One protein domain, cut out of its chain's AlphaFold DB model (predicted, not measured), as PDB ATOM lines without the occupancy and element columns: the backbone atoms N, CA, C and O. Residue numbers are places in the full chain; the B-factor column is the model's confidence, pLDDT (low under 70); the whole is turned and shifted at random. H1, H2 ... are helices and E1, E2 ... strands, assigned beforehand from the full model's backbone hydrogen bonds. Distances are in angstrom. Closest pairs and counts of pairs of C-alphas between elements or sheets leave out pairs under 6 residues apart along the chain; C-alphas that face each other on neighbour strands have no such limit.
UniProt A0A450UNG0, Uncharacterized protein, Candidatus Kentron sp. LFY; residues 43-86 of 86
ATOM      1  N   PRO A  43     142.630 104.840 119.882       80.88
ATOM      2  CA  PRO A  43     143.245 104.323 121.096       80.88
ATOM      3  C   PRO A  43     142.852 102.865 121.346       80.88
ATOM      4  O   PRO A  43     141.691 102.503 121.189       80.88
ATOM      5  N   GLU A  44     143.794 102.037 121.798       80.00
ATOM      6  CA  GLU A  44     143.588 100.584 121.947       80.00
ATOM      7  C   GLU A  44     142.462 100.211 122.912       80.00
ATOM      8  O   GLU A  44     141.841  99.160 122.791       80.00
ATOM      9  N   HIS A  45     142.188 101.073 123.885       82.44
ATOM     10  CA  HIS A  45     141.113 100.851 124.840       82.44
ATOM     11  C   HIS A  45     139.737 101.247 124.291       82.44
ATOM     12  O   HIS A  45     138.750 101.056 125.003       82.44
ATOM     13  N   PHE A  46     139.650 101.821 123.087       88.25
ATOM     14  CA  PHE A  46     138.397 102.216 122.448       88.25
ATOM     15  C   PHE A  46     137.994 101.199 121.388       88.25
ATOM     16  O   PHE A  46     138.758 100.870 120.484       88.25
ATOM     17  N   HIS A  47     136.743 100.768 121.457       87.38
ATOM     18  CA  HIS A  47     136.127  99.898 120.471       87.38
ATOM     19  C   HIS A  47     135.007 100.688 119.785       87.38
ATOM     20  O   HIS A  47     134.003 101.009 120.420       87.38
ATOM     21  N   PRO A  48     135.177 101.095 118.519       87.25
ATOM     22  CA  PRO A  48     134.094 101.710 117.772       87.25
ATOM     23  C   PRO A  48     133.093 100.644 117.318       87.25
ATOM     24  O   PRO A  48     133.458  99.650 116.686       87.25
ATOM     25  N   ARG A  49     131.814 100.876 117.601       90.56
ATOM     26  CA  ARG A  49     130.695 100.121 117.037       90.56
ATOM     27  C   ARG A  49     130.409 100.580 115.605       90.56
ATOM     28  O   ARG A  49     130.800 101.672 115.191       90.56
ATOM     29  N   ARG A  50     129.696  99.748 114.836       89.38
ATOM     30  CA  ARG A  50     129.328 100.056 113.438       89.38
ATOM     31  C   ARG A  50     128.447 101.299 113.294       89.38
ATOM     32  O   ARG A  50     128.494 101.951 112.260       89.38
ATOM     33  N   ASP A  51     127.671 101.634 114.316       92.06
ATOM     34  CA  ASP A  51     126.846 102.844 114.369       92.06
ATOM     35  C   ASP A  51     127.654 104.118 114.690       92.06
ATOM     36  O   ASP A  51     127.087 105.205 114.713       92.06
ATOM     37  N   GLY A  52     128.972 104.018 114.894       91.62
ATOM     38  CA  GLY A  52     129.839 105.144 115.244       91.62
ATOM     39  C   GLY A  52     129.936 105.414 116.746       91.62
ATOM     40  O   GLY A  52     130.664 106.328 117.147       91.62
ATOM     41  N   TRP A  53     129.262 104.631 117.591       94.44
ATOM     42  CA  TRP A  53     129.367 104.740 119.045       94.44
ATOM     43  C   TRP A  53     130.714 104.212 119.554       94.44
ATOM     44  O   TRP A  53     131.137 103.116 119.187       94.44
ATOM     45  N   LEU A  54     131.397 104.967 120.422       94.19
ATOM     46  CA  LEU A  54     132.617 104.497 121.085       94.19
ATOM     47  C   LEU A  54     132.299 103.853 122.432       94.19
ATOM     48  O   LEU A  54     131.603 104.439 123.261       94.19
ATOM     49  N   GLU A  55     132.892 102.693 122.691       94.31
ATOM     50  CA  GLU A  55     132.881 102.045 124.002       94.31
ATOM     51  C   GLU A  55     134.295 101.695 124.478       94.31
ATOM     52  O   GLU A  55     135.235 101.613 123.689       94.31
ATOM     53  N   SER A  56     134.465 101.494 125.787       92.56
ATOM     54  CA  SER A  56     135.741 101.068 126.368       92.56
ATOM     55  C   SER A  56     135.544 100.069 127.501       92.56
ATOM     56  O   SER A  56     134.730 100.277 128.406       92.56
ATOM     57  N   ALA A  57     136.355  99.009 127.492       90.38
ATOM     58  CA  ALA A  57     136.402  98.030 128.577       90.38
ATOM     59  C   ALA A  57     137.074  98.594 129.846       90.38
ATOM     60  O   ALA A  57     136.797  98.141 130.957       90.38
ATOM     61  N   THR A  58     137.910  99.628 129.712       90.44
ATOM     62  CA  THR A  58     138.691 100.184 130.830       90.44
ATOM     63  C   THR A  58     137.964 101.342 131.528       90.44
ATOM     64  O   THR A  58     137.286 102.126 130.855       90.44
ATOM     65  N   PRO A  59     138.113 101.512 132.859       93.19
ATOM     66  CA  PRO A  59     137.571 102.673 133.570       93.19
ATOM     67  C   PRO A  59     138.088 104.002 133.008       93.19
ATOM     68  O   PRO A  59     137.293 104.898 132.737       93.19
ATOM     69  N   THR A  60     139.397 104.096 132.752       91.62
ATOM     70  CA  THR A  60     140.027 105.286 132.167       91.62
ATOM     71  C   THR A  60     139.433 105.611 130.804       91.62
ATOM     72  O   THR A  60     139.051 106.749 130.562       91.62
ATOM     73  N   GLY A  61     139.271 104.617 129.926       91.00
ATOM     74  CA  GLY A  61     138.713 104.860 128.602       91.00
ATOM     75  C   GLY A  61     137.249 105.307 128.631       91.00
ATOM     76  O   GLY A  61     136.878 106.204 127.877       91.00
ATOM     77  N   ARG A  62     136.425 104.763 129.540       94.31
ATOM     78  CA  ARG A  62     135.047 105.250 129.747       94.31
ATOM     79  C   ARG A  62     135.022 106.690 130.253       94.31
ATOM     80  O   ARG A  62     134.252 107.490 129.731       94.31
ATOM     81  N   ALA A  63     135.881 107.022 131.219       94.50
ATOM     82  CA  ALA A  63     136.019 108.388 131.712       94.50
ATOM     83  C   ALA A  63     136.438 109.344 130.585       94.50
ATOM     84  O   ALA A  63     135.834 110.399 130.442       94.50
ATOM     85  N   THR A  64     137.385 108.957 129.726       93.50
ATOM     86  CA  THR A  64     137.790 109.761 128.564       93.50
ATOM     87  C   THR A  64     136.641 109.975 127.577       93.50
ATOM     88  O   THR A  64     136.409 111.106 127.157       93.50
ATOM     89  N   ILE A  65     135.897 108.921 127.221       94.62
ATOM     90  CA  ILE A  65     134.737 109.023 126.315       94.62
ATOM     91  C   ILE A  65     133.692 109.997 126.872       94.62
ATOM     92  O   ILE A  65     133.153 110.809 126.116       94.62
ATOM     93  N   PHE A  66     133.437 109.928 128.180       95.38
ATOM     94  CA  PHE A  66     132.488 110.789 128.876       95.38
ATOM     95  C   PHE A  66     132.984 112.239 128.974       95.38
ATOM     96  O   PHE A  66     132.338 113.138 128.444       95.38
ATOM     97  N   LEU A  67     134.151 112.467 129.584       96.81
ATOM     98  CA  LEU A  67     134.694 113.801 129.873       96.81
ATOM     99  C   LEU A  67     134.990 114.610 128.607       96.81
ATOM    100  O   LEU A  67     134.788 115.821 128.589       96.81
ATOM    101  N   LEU A  68     135.458 113.957 127.538       95.31
ATOM    102  CA  LEU A  68     135.755 114.623 126.266       95.31
ATOM    103  C   LEU A  68     134.543 114.695 125.328       95.31
ATOM    104  O   LEU A  68     134.690 115.104 124.169       95.31
ATOM    105  N   HIS A  69     133.362 114.279 125.800       95.88
ATOM    106  CA  HIS A  69     132.124 114.241 125.026       95.88
ATOM    107  C   HIS A  69     132.366 113.617 123.647       95.88
ATOM    108  O   HIS A  69     132.148 114.233 122.599       95.88
ATOM    109  N   LEU A  70     132.946 112.414 123.628       93.31
ATOM    110  CA  LEU A  70     133.266 111.762 122.363       93.31
ATOM    111  C   LEU A  70     131.991 111.242 121.698       93.31
ATOM    112  O   LEU A  70     131.880 111.329 120.486       93.31
ATOM    113  N   ASN A  71     130.982 110.803 122.443       96.75
ATOM    114  CA  ASN A  71     129.734 110.297 121.861       96.75
ATOM    115  C   ASN A  71     128.638 111.366 121.688       96.75
ATOM    116  O   ASN A  71     127.461 111.057 121.844       96.75
ATOM    117  N   THR A  72     128.990 112.618 121.361       97.50
ATOM    118  CA  THR A  72     127.962 113.589 120.942       97.50
ATOM    119  C   THR A  72     127.309 113.133 119.631       97.50
ATOM    120  O   THR A  72     127.978 112.469 118.827       97.50
ATOM    121  N   PRO A  73     126.028 113.468 119.384       97.00
ATOM    122  CA  PRO A  73     125.315 113.033 118.181       97.00
ATOM    123  C   PRO A  73     126.061 113.350 116.878       97.00
ATOM    124  O   PRO A  73     126.106 112.523 115.968       97.00
ATOM    125  N   GLU A  74     126.709 114.512 116.811       96.75
ATOM    126  CA  GLU A  74     127.463 114.983 115.647       96.75
ATOM    127  C   GLU A  74     128.678 114.086 115.385       96.75
ATOM    128  O   GLU A  74     128.836 113.555 114.287       96.75
ATOM    129  N   LYS A  75     129.486 113.820 116.421       94.88
ATOM    130  CA  LYS A  75     130.683 112.971 116.320       94.88
ATOM    131  C   LYS A  75     130.343 111.511 116.031       94.88
ATOM    132  O   LYS A  75     131.100 110.831 115.340       94.88
ATOM    133  N   VAL A  76     129.232 111.005 116.576       94.88
ATOM    134  CA  VAL A  76     128.745 109.651 116.267       94.88
ATOM    135  C   VAL A  76     128.391 109.565 114.786       94.88
ATOM    136  O   VAL A  76     128.917 108.688 114.108       94.88
ATOM    137  N   LYS A  77     127.610 110.521 114.263       94.25
ATOM    138  CA  LYS A  77     127.216 110.575 112.848       94.25
ATOM    139  C   LYS A  77     128.420 110.635 111.906       94.25
ATOM    140  O   LYS A  77     128.455 109.911 110.915       94.25
ATOM    141  N   GLU A  78     129.416 111.460 112.220       93.75
ATOM    142  CA  GLU A  78     130.669 111.534 111.456       93.75
ATOM    143  C   GLU A  78     131.385 110.180 111.403       93.75
ATOM    144  O   GLU A  78     131.793 109.725 110.331       93.75
ATOM    145  N   ARG A  79     131.496 109.485 112.542       93.12
ATOM    146  CA  ARG A  79     132.103 108.148 112.576       93.12
ATOM    147  C   ARG A  79     131.292 107.114 111.822       93.12
ATOM    148  O   ARG A  79     131.907 106.279 111.167       93.12
ATOM    149  N   THR A  80     129.959 107.154 111.889       91.12
ATOM    150  CA  THR A  80     129.105 106.240 111.118       91.12
ATOM    151  C   THR A  80     129.445 106.331 109.631       91.12
ATOM    152  O   THR A  80     129.594 105.302 108.978       91.12
ATOM    153  N   VAL A  81     129.642 107.552 109.114       90.88
ATOM    154  CA  VAL A  81     130.049 107.772 107.721       90.88
ATOM    155  C   VAL A  81     131.405 107.126 107.458       90.88
ATOM    156  O   VAL A  81     131.487 106.285 106.571       90.88
ATOM    157  N   ILE A  82     132.433 107.448 108.251       85.75
ATOM    158  CA  ILE A  82     133.815 106.961 108.058       85.75
ATOM    159  C   ILE A  82     133.917 105.429 108.157       85.75
ATOM    160  O   ILE A  82     134.636 104.801 107.384       85.75
ATOM    161  N   ILE A  83     133.215 104.817 109.112       83.44
ATOM    162  CA  ILE A  83     133.228 103.362 109.328       83.44
ATOM    163  C   ILE A  83     132.432 102.648 108.229       83.44
ATOM    164  O   ILE A  83     132.839 101.578 107.786       83.44
ATOM    165  N   GLY A  84     131.324 103.243 107.778       74.69
ATOM    166  CA  GLY A  84     130.486 102.712 106.704       74.69
ATOM    167  C   GLY A  84     131.048 102.903 105.290       74.69
ATOM    168  O   GLY A  84     130.520 102.297 104.367       74.69
ATOM    169  N   THR A  85     132.101 103.712 105.098       61.31
ATOM    170  CA  THR A  85     132.756 103.911 103.782       61.31
ATOM    171  C   THR A  85     133.888 102.916 103.483       61.31
ATOM    172  O   THR A  85     134.655 103.137 102.545       61.31
ATOM    173  N   ARG A  86     134.022 101.838 104.264       51.69
ATOM    174  CA  ARG A  86     135.047 100.800 104.072       51.69
ATOM    175  C   ARG A  86     134.521  99.536 103.417       51.69
ATOM    176  O   ARG A  86     133.417  99.097 103.796       51.69
TER     177      ARG A  86
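Overview. This is residues 43 to 86 of the 86 residues of an uncharacterized protein of Candidatus Kentron sp. LFY (UniProt A0A450UNG0). A small two-stranded hairpin, E1 and E2, makes one long side of a thin, open frame, with helix H1 at one end of it and helix H2 at the other, by the turn of the hairpin at residues 49 to 53. The two helices stand apart, and residues 68 to 72 run between them as the side of the frame opposite the hairpin. The printed part has 44 residues, with two named strands and two named helices in the order E1, E2, H1, H2; the sheet, E1 - E2, is antiparallel, and the class is mixed, helices and strands. The whole is compact, with a radius of gyration of the C-alphas of 10.3 A, and elongated in outline, spanning 30 by 19 by 12 A.

Arrangement. E1, residues 46 to 48, and E2, residues 54 to 56, are antiparallel neighbour strands and form a hairpin, with 144 degrees between their directions. The C-alphas of Phe 46 and Ser 56 face each other at 4.9 A, and those of Pro 48 and Leu 54 at 4.6 A. Across the pair, N 47 and O 55 are 2.8 A apart and N 55 and O 47 are 3.0 A apart, both within hydrogen-bond range. H1, residues 59 to 67, has 5 pairs of C-alphas within 8 A of E2; the closest are those of Ser 56 and Arg 62, 5.4 A apart. H1 and E1 have 1 such pair, the C-alphas of Phe 46 and Gly 61, 6.7 A apart. Residues 61 to 65 of H1 make its pairs of C-alphas within 10 A of the sheet, 10 with E2 and 5 with E1. H2, residues 73 to 84, is apart from E1, and only just apart from E2, with the closest C-alphas 8.0 A from each other. H1 and H2 are apart too. In H1 and H2 every O i to N i+4 pair is within hydrogen-bond range.

Along the chain. E1 begins at C-alpha 46, at (138.397, 102.216, 122.448), and measures 6.4 A from first to last C-alpha. E2 measures 7.0 A and H1, from Pro 59 to Leu 67, 12.1 A. C-alpha 59 is at (137.571, 102.673, 133.570). H2 is the longest helix, with 12 residues and 16.3 A, and ends at C-alpha 84, at (130.486, 102.712, 106.704).

Size, cuts and confidence. The two C-alphas farthest apart are those of Pro 59 and Thr 85, at 30.2 A. The printed part has no cut and ends at residue 86, the chain's last residue. The links from E1 to E2, E2 to H1 and H1 to H2 are tight. The mean pLDDT of the printed part is 89.8, and residues 85 to 86 are under 70.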